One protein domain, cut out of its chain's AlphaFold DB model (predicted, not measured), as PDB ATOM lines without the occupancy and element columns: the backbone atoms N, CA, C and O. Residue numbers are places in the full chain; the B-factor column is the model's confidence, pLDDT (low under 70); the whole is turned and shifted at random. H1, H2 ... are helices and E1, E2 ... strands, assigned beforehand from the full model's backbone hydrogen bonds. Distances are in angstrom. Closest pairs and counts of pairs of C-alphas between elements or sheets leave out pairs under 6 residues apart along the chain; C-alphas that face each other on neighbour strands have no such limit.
ATOM      1  N   THR A 471     100.422 115.536 106.028       94.62
ATOM      2  CA  THR A 471      99.393 114.622 105.508       94.62
ATOM      3  C   THR A 471      99.939 113.253 105.116       94.62
ATOM      4  O   THR A 471     101.126 113.085 104.821       94.62
ATOM      5  N   ALA A 472      99.067 112.249 105.122       94.75
ATOM      6  CA  ALA A 472      99.315 110.916 104.593       94.75
ATOM      7  C   ALA A 472      99.354 110.918 103.053       94.75
ATOM      8  O   ALA A 472      99.044 111.919 102.399       94.75
ATOM      9  N   ALA A 473      99.663 109.771 102.450       95.31
ATOM     10  CA  ALA A 473      99.659 109.601 101.001       95.31
ATOM     11  C   ALA A 473      98.272 109.853 100.367       95.31
ATOM     12  O   ALA A 473      98.206 110.348  99.240       95.31
ATOM     13  N   ASP A 474      97.179 109.578 101.083       94.12
ATOM     14  CA  ASP A 474      95.797 109.865 100.658       94.12
ATOM     15  C   ASP A 474      95.347 111.321 100.916       94.12
ATOM     16  O   ASP A 474      94.236 111.699 100.552       94.12
ATOM     17  N   GLY A 475      96.209 112.157 101.508       93.44
ATOM     18  CA  GLY A 475      95.908 113.547 101.852       93.44
ATOM     19  C   GLY A 475      95.217 113.751 103.208       93.44
ATOM     20  O   GLY A 475      95.020 114.901 103.593       93.44
ATOM     21  N   SER A 476      94.891 112.691 103.956       91.06
ATOM     22  CA  SER A 476      94.373 112.812 105.328       91.06
ATOM     23  C   SER A 476      95.419 113.387 106.290       91.06
ATOM     24  O   SER A 476      96.624 113.206 106.107       91.06
ATOM     25  N   SER A 477      94.968 114.096 107.326       88.88
ATOM     26  CA  SER A 477      95.855 114.729 108.305       88.88
ATOM     27  C   SER A 477      96.500 113.703 109.238       88.88
ATOM     28  O   SER A 477      95.810 112.929 109.906       88.88
ATOM     29  N   LEU A 478      97.831 113.733 109.348       86.06
ATOM     30  CA  LEU A 478      98.555 112.973 110.369       86.06
ATOM     31  C   LEU A 478      98.545 113.687 111.730       86.06
ATOM     32  O   LEU A 478      98.678 113.025 112.761       86.06
ATOM     33  N   SER A 479      98.333 115.008 111.747       69.56
ATOM     34  CA  SER A 479      98.389 115.864 112.943       69.56
ATOM     35  C   SER A 479      97.322 115.545 114.004       69.56
ATOM     36  O   SER A 479      97.457 115.978 115.144       69.56
ATOM     37  N   GLY A 480      96.286 114.771 113.652       56.50
ATOM     38  CA  GLY A 480      95.238 114.290 114.565       56.50
ATOM     39  C   GLY A 480      95.111 112.762 114.666       56.50
ATOM     40  O   GLY A 480      94.102 112.274 115.170       56.50
ATOM     41  N   SER A 481      96.074 111.979 114.161       52.53
ATOM     42  CA  SER A 481      95.938 110.514 114.112       52.53
ATOM     43  C   SER A 481      95.927 109.877 115.517       52.53
ATOM     44  O   SER A 481      96.801 110.193 116.326       52.53
ATOM     45  N   PRO A 482      95.017 108.927 115.821       40.75
ATOM     46  CA  PRO A 482      94.933 108.291 117.140       40.75
ATOM     47  C   PRO A 482      96.024 107.239 117.400       40.75
ATOM     48  O   PRO A 482      96.144 106.746 118.519       40.75
ATOM     49  N   SER A 483      96.829 106.866 116.396       51.16
ATOM     50  CA  SER A 483      97.946 105.939 116.611       51.16
ATOM     51  C   SER A 483      99.195 106.698 117.077       51.16
ATOM     52  O   SER A 483      99.748 107.524 116.350       51.16
ATOM     53  N   GLY A 484      99.678 106.394 118.287       68.44
ATOM     54  CA  GLY A 484     100.815 107.099 118.898       68.44
ATOM     55  C   GLY A 484     102.120 107.042 118.088       68.44
ATOM     56  O   GLY A 484     102.982 107.900 118.252       68.44
ATOM     57  N   SER A 485     102.265 106.081 117.168       79.56
ATOM     58  CA  SER A 485     103.400 106.024 116.234       79.56
ATOM     59  C   SER A 485     103.317 107.080 115.122       79.56
ATOM     60  O   SER A 485     104.347 107.606 114.717       79.56
ATOM     61  N   VAL A 486     102.119 107.460 114.662       81.69
ATOM     62  CA  VAL A 486     101.958 108.573 113.707       81.69
ATOM     63  C   VAL A 486     102.212 109.912 114.395       81.69
ATOM     64  O   VAL A 486     102.918 110.750 113.842       81.69
ATOM     65  N   GLN A 487     101.723 110.088 115.625       82.31
ATOM     66  CA  GLN A 487     102.017 111.278 116.435       82.31
ATOM     67  C   GLN A 487     103.528 111.431 116.685       82.31
ATOM     68  O   GLN A 487     104.055 112.538 116.645       82.31
ATOM     69  N   GLN A 488     104.239 110.316 116.862       87.31
ATOM     70  CA  GLN A 488     105.699 110.248 116.969       87.31
ATOM     71  C   GLN A 488     106.436 110.576 115.652       87.31
ATOM     72  O   GLN A 488     107.529 111.133 115.705       87.31
ATOM     73  N   LEU A 489     105.869 110.268 114.477       90.62
ATOM     74  CA  LEU A 489     106.417 110.737 113.193       90.62
ATOM     75  C   LEU A 489     106.179 112.238 112.997       90.62
ATOM     76  O   LEU A 489     107.100 112.966 112.632       90.62
ATOM     77  N   ALA A 490     104.948 112.701 113.229       90.94
ATOM     78  CA  ALA A 490     104.576 114.103 113.080       90.94
ATOM     79  C   ALA A 490     105.372 114.991 114.049       90.94
ATOM     80  O   ALA A 490     105.971 115.975 113.623       90.94
ATOM     81  N   GLY A 491     105.443 114.597 115.320       90.12
ATOM     82  CA  GLY A 491     106.009 115.383 116.412       90.12
ATOM     83  C   GLY A 491     105.062 116.496 116.894       90.12
ATOM     84  O   GLY A 491     104.215 116.966 116.131       90.12
ATOM     85  N   PRO A 492     105.168 116.931 118.162       90.19
ATOM     86  CA  PRO A 492     104.331 117.999 118.696       90.19
ATOM     87  C   PRO A 492     104.835 119.393 118.287       90.19
ATOM     88  O   PRO A 492     106.030 119.610 118.063       90.19
ATOM     89  N   VAL A 493     103.916 120.359 118.262       92.50
ATOM     90  CA  VAL A 493     104.216 121.799 118.195       92.50
ATOM     91  C   VAL A 493     104.128 122.379 119.610       92.50
ATOM     92  O   VAL A 493     103.228 122.023 120.367       92.50
ATOM     93  N   GLY A 494     105.050 123.269 119.973       93.00
ATOM     94  CA  GLY A 494     105.102 123.916 121.285       93.00
ATOM     95  C   GLY A 494     105.820 125.272 121.249       93.00
ATOM     96  O   GLY A 494     106.298 125.689 120.194       93.00
ATOM     97  N   PRO A 495     105.892 125.989 122.382       95.94
ATOM     98  CA  PRO A 495     106.562 127.284 122.458       95.94
ATOM     99  C   PRO A 495     108.086 127.134 122.345       95.94
ATOM    100  O   PRO A 495     108.704 126.343 123.059       95.94
ATOM    101  N   ALA A 496     108.716 127.935 121.485       95.69
ATOM    102  CA  ALA A 496     110.161 127.914 121.291       95.69
ATOM    103  C   ALA A 496     110.924 128.293 122.572       95.69
ATOM    104  O   ALA A 496     110.663 129.334 123.185       95.69
ATOM    105  N   SER A 497     111.942 127.506 122.931       94.69
ATOM    106  CA  SER A 497     112.970 127.959 123.873       94.69
ATOM    107  C   SER A 497     113.812 129.080 123.242       94.69
ATOM    108  O   SER A 497     113.832 129.249 122.021       94.69
ATOM    109  N   ALA A 498     114.534 129.851 124.061       93.56
ATOM    110  CA  ALA A 498     115.451 130.874 123.544       93.56
ATOM    111  C   ALA A 498     116.543 130.259 122.645       93.56
ATOM    112  O   ALA A 498     116.883 130.818 121.607       93.56
ATOM    113  N   GLU A 499     117.028 129.069 123.007       93.56
ATOM    114  CA  GLU A 499     118.012 128.312 122.233       93.56
ATOM    115  C   GLU A 499     117.435 127.806 120.896       93.56
ATOM    116  O   GLU A 499     118.081 127.931 119.858       93.56
ATOM    117  N   ALA A 500     116.198 127.290 120.892       92.88
ATOM    118  CA  ALA A 500     115.524 126.840 119.674       92.88
ATOM    119  C   ALA A 500     115.270 128.005 118.704       92.88
ATOM    120  O   ALA A 500     115.573 127.894 117.517       92.88
ATOM    121  N   ALA A 501     114.794 129.145 119.215       91.31
ATOM    122  CA  ALA A 501     114.638 130.364 118.428       91.31
ATOM    123  C   ALA A 501     115.982 130.860 117.863       91.31
ATOM    124  O   ALA A 501     116.063 131.185 116.681       91.31
ATOM    125  N   GLY A 502     117.054 130.839 118.666       90.94
ATOM    126  CA  GLY A 502     118.408 131.184 118.220       90.94
ATOM    127  C   GLY A 502     118.928 130.272 117.101       90.94
ATOM    128  O   GLY A 502     119.449 130.768 116.105       90.94
ATOM    129  N   LYS A 503     118.725 128.951 117.214       92.06
ATOM    130  CA  LYS A 503     119.097 127.960 116.182       92.06
ATOM    131  C   LYS A 503     118.279 128.100 114.893       92.06
ATOM    132  O   LYS A 503     118.806 127.860 113.808       92.06
ATOM    133  N   LEU A 504     117.003 128.475 114.990       91.75
ATOM    134  CA  LEU A 504     116.155 128.741 113.823       91.75
ATOM    135  C   LEU A 504     116.487 130.090 113.160       91.75
ATOM    136  O   LEU A 504     116.335 130.218 111.941       91.75
ATOM    137  N   GLY A 505     116.981 131.058 113.934       87.81
ATOM    138  CA  GLY A 505     117.308 132.412 113.496       87.81
ATOM    139  C   GLY A 505     116.073 133.300 113.324       87.81
ATOM    140  O   GLY A 505     114.935 132.872 113.527       87.81
ATOM    141  N   ALA A 506     116.278 134.554 112.914       81.44
ATOM    142  CA  ALA A 506     115.164 135.441 112.582       81.44
ATOM    143  C   ALA A 506     114.273 134.805 111.485       81.44
ATOM    144  O   ALA A 506     114.800 134.226 110.533       81.44
ATOM    145  N   PRO A 507     112.932 134.892 111.590       84.69
ATOM    146  CA  PRO A 507     112.167 135.723 112.517       84.69
ATOM    147  C   PRO A 507     111.784 135.048 113.850       84.69
ATOM    148  O   PRO A 507     110.967 135.615 114.567       84.69
ATOM    149  N   TYR A 508     112.317 133.887 114.226       89.56
ATOM    150  CA  TYR A 508     111.904 133.207 115.462       89.56
ATOM    151  C   TYR A 508     112.378 133.936 116.741       89.56
ATOM    152  O   TYR A 508     113.444 134.548 116.785       89.56
ATOM    153  N   ARG A 509     111.561 133.876 117.798       90.00
ATOM    154  CA  ARG A 509     111.778 134.382 119.167       90.00
ATOM    155  C   ARG A 509     111.291 133.332 120.179       90.00
ATOM    156  O   ARG A 509     110.476 132.472 119.849       90.00
ATOM    157  N   LYS A 510     111.760 133.415 121.432       92.88
ATOM    158  CA  LYS A 510     111.249 132.591 122.546       92.88
ATOM    159  C   LYS A 510     109.720 132.735 122.636       92.88
ATOM    160  O   LYS A 510     109.222 133.857 122.658       92.88
ATOM    161  N   GLY A 511     109.005 131.616 122.716       93.50
ATOM    162  CA  GLY A 511     107.541 131.568 122.783       93.50
ATOM    163  C   GLY A 511     106.807 131.484 121.437       93.50
ATOM    164  O   GLY A 511     105.617 131.185 121.451       93.50
ATOM    165  N   ASP A 512     107.474 131.678 120.289       93.75
ATOM    166  CA  ASP A 512     106.852 131.405 118.979       93.75
ATOM    167  C   ASP A 512     106.491 129.904 118.838       93.75
ATOM    168  O   ASP A 512     107.218 129.058 119.369       93.75
ATOM    169  N   PRO A 513     105.413 129.540 118.117       94.44
ATOM    170  CA  PRO A 513     105.010 128.146 117.928       94.44
ATOM    171  C   PRO A 513     105.932 127.411 116.939       94.44
ATOM    172  O   PRO A 513     105.940 127.708 115.745       94.44
ATOM    173  N   VAL A 514     106.668 126.412 117.428       96.12
ATOM    174  CA  VAL A 514     107.636 125.613 116.653       96.12
ATOM    175  C   VAL A 514     107.431 124.115 116.853       96.12
ATOM    176  O   VAL A 514     106.956 123.668 117.896       96.12
ATOM    177  N   GLY A 515     107.828 123.312 115.870       94.56
ATOM    178  CA  GLY A 515     107.929 121.866 116.011       94.56
ATOM    179  C   GLY A 515     109.022 121.487 117.005       94.56
ATOM    180  O   GLY A 515     110.197 121.780 116.789       94.56
ATOM    181  N   ALA A 516     108.641 120.824 118.095       91.00
ATOM    182  CA  ALA A 516     109.576 120.399 119.132       91.00
ATOM    183  C   ALA A 516     110.303 119.099 118.751       91.00
ATOM    184  O   ALA A 516     111.482 118.933 119.075       91.00
ATOM    185  N   ASP A 517     109.635 118.204 118.016       90.19
ATOM    186  CA  ASP A 517     110.227 116.977 117.475       90.19
ATOM    187  C   ASP A 517     109.652 116.588 116.097       90.19
ATOM    188  O   ASP A 517     108.814 117.306 115.545       90.19
ATOM    189  N   GLY A 518     110.120 115.472 115.530       92.31
ATOM    190  CA  GLY A 518     109.529 114.826 114.354       92.31
ATOM    191  C   GLY A 518     109.536 115.677 113.080       92.31
ATOM    192  O   GLY A 518     110.391 116.544 112.875       92.31
ATOM    193  N   LEU A 519     108.568 115.420 112.199       94.38
ATOM    194  CA  LEU A 519     108.392 116.135 110.932       94.38
ATOM    195  C   LEU A 519     108.085 117.627 111.152       94.38
ATOM    196  O   LEU A 519     108.552 118.455 110.371       94.38
ATOM    197  N   GLN A 520     107.374 117.981 112.231       94.62
ATOM    198  CA  GLN A 520     107.119 119.368 112.620       94.62
ATOM    199  C   GLN A 520     108.429 120.137 112.835       94.62
ATOM    200  O   GLN A 520     108.559 121.257 112.347       94.62
ATOM    201  N   LYS A 521     109.409 119.537 113.527       94.12
ATOM    202  CA  LYS A 521     110.748 120.116 113.740       94.12
ATOM    203  C   LYS A 521     111.582 120.098 112.459       94.12
ATOM    204  O   LYS A 521     112.155 121.115 112.074       94.12
ATOM    205  N   GLN A 522     111.643 118.948 111.786       93.31
ATOM    206  CA  GLN A 522     112.498 118.735 110.612       93.31
ATOM    207  C   GLN A 522     112.126 119.654 109.437       93.31
ATOM    208  O   GLN A 522     113.000 120.094 108.693       93.31
ATOM    209  N   TYR A 523     110.839 119.978 109.292       94.94
ATOM    210  CA  TYR A 523     110.312 120.848 108.240       94.94
ATOM    211  C   TYR A 523     109.767 122.177 108.785       94.94
ATOM    212  O   TYR A 523     108.950 122.819 108.129       94.94
ATOM    213  N   GLU A 524     110.252 122.626 109.947       95.69
ATOM    214  CA  GLU A 524     109.788 123.818 110.673       95.69
ATOM    215  C   GLU A 524     109.556 125.038 109.763       95.69
ATOM    216  O   GLU A 524     108.425 125.499 109.613       95.69
ATOM    217  N   LYS A 525     110.595 125.492 109.046       93.75
ATOM    218  CA  LYS A 525     110.519 126.662 108.147       93.75
ATOM    219  C   LYS A 525     109.604 126.462 106.931       93.75
ATOM    220  O   LYS A 525     109.190 127.435 106.308       93.75
ATOM    221  N   ARG A 526     109.286 125.214 106.566       94.88
ATOM    222  CA  ARG A 526     108.306 124.893 105.517       94.88
ATOM    223  C   ARG A 526     106.882 124.983 106.070       94.88
ATOM    224  O   ARG A 526     106.014 125.527 105.395       94.88
ATOM    225  N   LEU A 527     106.650 124.444 107.266       96.38
ATOM    226  CA  LEU A 527     105.322 124.287 107.863       96.38
ATOM    227  C   LEU A 527     104.816 125.574 108.530       96.38
ATOM    228  O   LEU A 527     103.635 125.884 108.415       96.38
ATOM    229  N   ALA A 528     105.691 126.350 109.173       95.75
ATOM    230  CA  ALA A 528     105.337 127.628 109.800       95.75
ATOM    231  C   ALA A 528     105.188 128.797 108.813       95.75
ATOM    232  O   ALA A 528     104.567 129.805 109.146       95.75
ATOM    233  N   GLY A 529     105.778 128.689 107.618       94.00
ATOM    234  CA  GLY A 529     105.827 129.792 106.662       94.00
ATOM    235  C   GLY A 529     106.654 130.974 107.184       94.00
ATOM    236  O   GLY A 529     107.746 130.807 107.723       94.00
ATOM    237  N   THR A 530     106.160 132.194 106.991       91.12
ATOM    238  CA  THR A 530     106.791 133.443 107.446       91.12
ATOM    239  C   THR A 530     105.742 134.333 108.115       91.12
ATOM    240  O   THR A 530     104.716 134.611 107.492       91.12
ATOM    241  N   PRO A 531     105.975 134.837 109.342       92.31
ATOM    242  CA  PRO A 531     105.007 135.659 110.051       92.31
ATOM    243  C   PRO A 531     104.881 137.035 109.398       92.31
ATOM    244  O   PRO A 531     105.883 137.637 108.998       92.31
ATOM    245  N   ALA A 532     103.658 137.554 109.336       92.44
ATOM    246  CA  ALA A 532     103.394 138.943 108.989       92.44
ATOM    247  C   ALA A 532     103.916 139.882 110.089       92.44
ATOM    248  O   ALA A 532     103.942 139.522 111.269       92.44
ATOM    249  N   LEU A 533     104.306 141.100 109.702       92.12
ATOM    250  CA  LEU A 533     104.811 142.141 110.605       92.12
ATOM    251  C   LEU A 533     103.944 143.396 110.457       92.12
ATOM    252  O   LEU A 533     103.714 143.862 109.339       92.12
ATOM    253  N   ALA A 534     103.483 143.966 111.567       94.06
ATOM    254  CA  ALA A 534     102.775 145.239 111.585       94.06
ATOM    255  C   ALA A 534     103.516 146.227 112.489       94.06
ATOM    256  O   ALA A 534     103.599 146.028 113.697       94.06
ATOM    257  N   VAL A 535     104.027 147.313 111.903       95.25
ATOM    258  CA  VAL A 535     104.522 148.465 112.665       95.25
ATOM    259  C   VAL A 535     103.314 149.275 113.114       95.25
ATOM    260  O   VAL A 535     102.453 149.631 112.299       95.25
ATOM    261  N   GLN A 536     103.222 149.533 114.412       95.94
ATOM    262  CA  GLN A 536     102.066 150.128 115.067       95.94
ATOM    263  C   GLN A 536     102.514 151.156 116.105       95.94
ATOM    264  O   GLN A 536     103.512 150.964 116.795       95.94
ATOM    265  N   ILE A 537     101.738 152.229 116.243       96.25
ATOM    266  CA  ILE A 537     101.758 153.053 117.448       96.25
ATOM    267  C   ILE A 537     100.881 152.345 118.482       96.25
ATOM    268  O   ILE A 537      99.706 152.078 118.205       96.25
ATOM    269  N   THR A 538     101.439 152.057 119.653       95.69
ATOM    270  CA  THR A 538     100.717 151.552 120.826       95.69
ATOM    271  C   THR A 538     100.635 152.620 121.911       95.69
ATOM    272  O   THR A 538     101.461 153.531 121.954       95.69
ATOM    273  N   ASP A 539      99.664 152.500 122.811       93.75
ATOM    274  CA  ASP A 539      99.655 153.264 124.063       93.75
ATOM    275  C   ASP A 539     100.596 152.643 125.121       93.75
ATOM    276  O   ASP A 539     101.312 151.670 124.854       93.75
ATOM    277  N   ALA A 540     100.594 153.217 126.328       88.31
ATOM    278  CA  ALA A 540     101.424 152.785 127.452       88.31
ATOM    279  C   ALA A 540     101.109 151.358 127.952       88.31
ATOM    280  O   ALA A 540     101.980 150.729 128.552       88.31
ATOM    281  N   SER A 541      99.907 150.832 127.681       88.56
ATOM    282  CA  SER A 541      99.526 149.441 127.980       88.56
ATOM    283  C   SER A 541      99.987 148.445 126.906       88.56
ATOM    284  O   SER A 541      99.858 147.237 127.080       88.56
ATOM    285  N   GLY A 542     100.525 148.939 125.783       86.44
ATOM    286  CA  GLY A 542     100.893 148.131 124.619       86.44
ATOM    287  C   GLY A 542      99.739 147.872 123.644       86.44
ATOM    288  O   GLY A 542      99.943 147.214 122.623       86.44
ATOM    289  N   LYS A 543      98.541 148.413 123.899       90.69
ATOM    290  CA  LYS A 543      97.384 148.271 123.006       90.69
ATOM    291  C   LYS A 543      97.596 149.079 121.711       90.69
ATOM    292  O   LYS A 543      97.982 150.248 121.787       90.69
ATOM    293  N   PRO A 544      97.347 148.511 120.514       91.94
ATOM    294  CA  PRO A 544      97.488 149.241 119.253       91.94
ATOM    295  C   PRO A 544      96.496 150.405 119.124       91.94
ATOM    296  O   PRO A 544      95.284 150.208 119.175       91.94
ATOM    297  N   VAL A 545      97.024 151.606 118.879       94.56
ATOM    298  CA  VAL A 545      96.263 152.839 118.608       94.56
ATOM    299  C   VAL A 545      96.161 153.093 117.101       94.56
ATOM    300  O   VAL A 545      95.110 153.483 116.600       94.56
ATOM    301  N   LYS A 546      97.247 152.857 116.352       94.12
ATOM    302  CA  LYS A 546      97.305 153.050 114.893       94.12
ATOM    303  C   LYS A 546      98.255 152.038 114.264       94.12
ATOM    304  O   LYS A 546      99.390 151.910 114.707       94.12
ATOM    305  N   THR A 547      97.840 151.363 113.191       94.88
ATOM    306  CA  THR A 547      98.795 150.626 112.342       94.88
ATOM    307  C   THR A 547      99.422 151.592 111.341       94.88
ATOM    308  O   THR A 547      98.705 152.282 110.624       94.88
ATOM    309  N   VAL A 548     100.753 151.647 111.318       95.00
ATOM    310  CA  VAL A 548     101.558 152.525 110.457       95.00
ATOM    311  C   VAL A 548     101.910 151.822 109.148       95.00
ATOM    312  O   VAL A 548     101.680 152.360 108.068       95.00
ATOM    313  N   LYS A 549     102.435 150.597 109.234       94.88
ATOM    314  CA  LYS A 549     102.854 149.800 108.075       94.88
ATOM    315  C   LYS A 549     102.527 148.334 108.322       94.88
ATOM    316  O   LYS A 549     102.738 147.828 109.420       94.88
ATOM    317  N   ARG A 550     102.046 147.639 107.291       94.44
ATOM    318  CA  ARG A 550     101.967 146.174 107.262       94.44
ATOM    319  C   ARG A 550     102.981 145.639 106.258       94.44
ATOM    320  O   ARG A 550     103.150 146.220 105.186       94.44
ATOM    321  N   PHE A 551     103.606 144.526 106.607       91.50
ATOM    322  CA  PHE A 551     104.426 143.699 105.732       91.50
ATOM    323  C   PHE A 551     103.806 142.307 105.671       91.50
ATOM    324  O   PHE A 551     103.354 141.784 106.694       91.50
ATOM    325  N   GLY A 552     103.809 141.705 104.482       89.50
ATOM    326  CA  GLY A 552     103.288 140.358 104.284       89.50
ATOM    327  C   GLY A 552     103.991 139.315 105.156       89.50
ATOM    328  O   GLY A 552     105.178 139.438 105.488       89.50
ATOM    329  N   GLY A 553     103.224 138.291 105.520       89.62
ATOM    330  CA  GLY A 553     103.756 136.963 105.792       89.62
ATOM    331  C   GLY A 553     103.746 136.122 104.512       89.62
ATOM    332  O   GLY A 553     103.484 136.637 103.423       89.62
ATOM    333  N   ALA A 554     103.992 134.828 104.657       92.38
ATOM    334  CA  ALA A 554     103.758 133.825 103.624       92.38
ATOM    335  C   ALA A 554     103.306 132.537 104.313       92.38
ATOM    336  O   ALA A 554     103.925 132.140 105.301       92.38
ATOM    337  N   ASP A 555     102.250 131.899 103.818       94.31
ATOM    338  CA  ASP A 555     101.695 130.706 104.460       94.31
ATOM    339  C   ASP A 555     102.663 129.515 104.420       94.31
ATOM    340  O   ASP A 555     103.554 129.417 103.565       94.31
ATOM    341  N   GLY A 556     102.478 128.587 105.359       95.44
ATOM    342  CA  GLY A 556     103.189 127.315 105.341       95.44
ATOM    343  C   GLY A 556     102.859 126.493 104.090       95.44
ATOM    344  O   GLY A 556     101.767 126.571 103.531       95.44
ATOM    345  N   LYS A 557     103.797 125.647 103.661       96.19
ATOM    346  CA  LYS A 557     103.605 124.703 102.551       96.19
ATOM    347  C   LYS A 557     103.363 123.300 103.120       96.19
ATOM    348  O   LYS A 557     104.307 122.746 103.691       96.19
ATOM    349  N   PRO A 558     102.173 122.690 102.942       95.06
ATOM    350  CA  PRO A 558     101.863 121.371 103.495       95.06
ATOM    351  C   PRO A 558     102.910 120.308 103.157       95.06
ATOM    352  O   PRO A 558     103.555 120.366 102.102       95.06
ATOM    353  N   LEU A 559     103.089 119.335 104.046       95.88
ATOM    354  CA  LEU A 559     104.035 118.236 103.874       95.88
ATOM    355  C   LEU A 559     103.283 116.915 103.701       95.88
ATOM    356  O   LEU A 559     102.897 116.279 104.678       95.88
ATOM    357  N   ARG A 560     103.119 116.483 102.448       96.25
ATOM    358  CA  ARG A 560     102.627 115.137 102.142       96.25
ATOM    359  C   ARG A 560     103.731 114.109 102.381       96.25
ATOM    360  O   ARG A 560     104.823 114.216 101.820       96.25
ATOM    361  N   THR A 561     103.418 113.120 103.204       96.62
ATOM    362  CA  THR A 561     104.247 111.944 103.477       96.62
ATOM    363  C   THR A 561     103.865 110.776 102.566       96.62
ATOM    364  O   THR A 561     102.917 110.847 101.781       96.62
TER     365      THR A 561
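Overview. This is residues 471 to 561 of the 863 residues of an uncharacterized protein of Actinomadura verrucosospora (UniProt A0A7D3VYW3). A loose body, in which H2, H3 and H4 lie about a small strand pair, E1 and E2, and H1 packs on H3, has a hairpin arm, E3 and E4, reaching away at one end and making much of the length. H1 and the unnamed opening stretch, residues 471 to 483, lie at the other end, and the stretch after E4 runs back to finish close to the first printed residue. The printed part has 91 residues, with four named helices and four named strands in the order H1, E1, H2, E2, H3, H4, E3, E4, and both two-stranded sheets, E1 - E2 and E3 - E4, are antiparallel. The class is mixed, helices and strands, with under half of the residues in named elements. The whole is loose, with a radius of gyration of the C-alphas of 16.4 A, and elongated, spanning 48 by 28 by 22 A.

Along the chain. H1, residues 484 to 490, is 9.9 A long and begins at C-alpha 484 (100.815, 107.099, 118.898). E1 is residues 493 to 495, 7.3 A. H2, residues 498 to 504, is 10.0 A long. E2 is residues 513 to 515, 7.2 A. H3 is residues 518 to 522, 6.2 A, and H4 is residues 524 to 527, 5.3 A. E3, residues 532 to 538, is 17.5 A long and begins at C-alpha 532 (103.394, 138.943, 108.989). E4, residues 544 to 551, is 16.2 A long, bends by 67 degrees at residue 548 and ends at C-alpha 551 (104.426, 143.699, 105.732).

Arrangement. H1 touches H3, with the C-alphas of Ala 490 and Leu 519 closest at 4.8 A. E1 and E2 are antiparallel at 133 degrees, with N 494 and O 514 within hydrogen-bond range at 2.8 A. H2 and E2 are near each other, with 5 pairs of C-alphas within 10 A. The closest C-alphas of E2 and H3, those of Gly 515 and Lys 521, are 4.0 A apart. H3 and H4 are close but not clearly touching, with Gln 520 and Leu 527 closest at 7.1 A between C-alphas. The hairpin of E3 and E4 is antiparallel at 151 degrees, with N 535 and O 549 at 2.8 A and N 551 and O 533 at 2.8 A, within hydrogen-bond range. Among the pairs that are apart are E2 and E3, and H4 and E4. In H1, H2 and H3 every O i to N i+4 pair is within hydrogen-bond range; H4 is too short for such a pair, and its one O i to N i+3 pair is within range.

Size, cuts and confidence. The two C-alphas farthest apart, those of Asp 474 and Ala 540, are 50.9 A apart, while those of Thr 471 and Thr 561 are 5.9 A apart. The printed part has no cut and no long link. The mean pLDDT of the printed part is 90.0, and residues 479 to 484 are under 70.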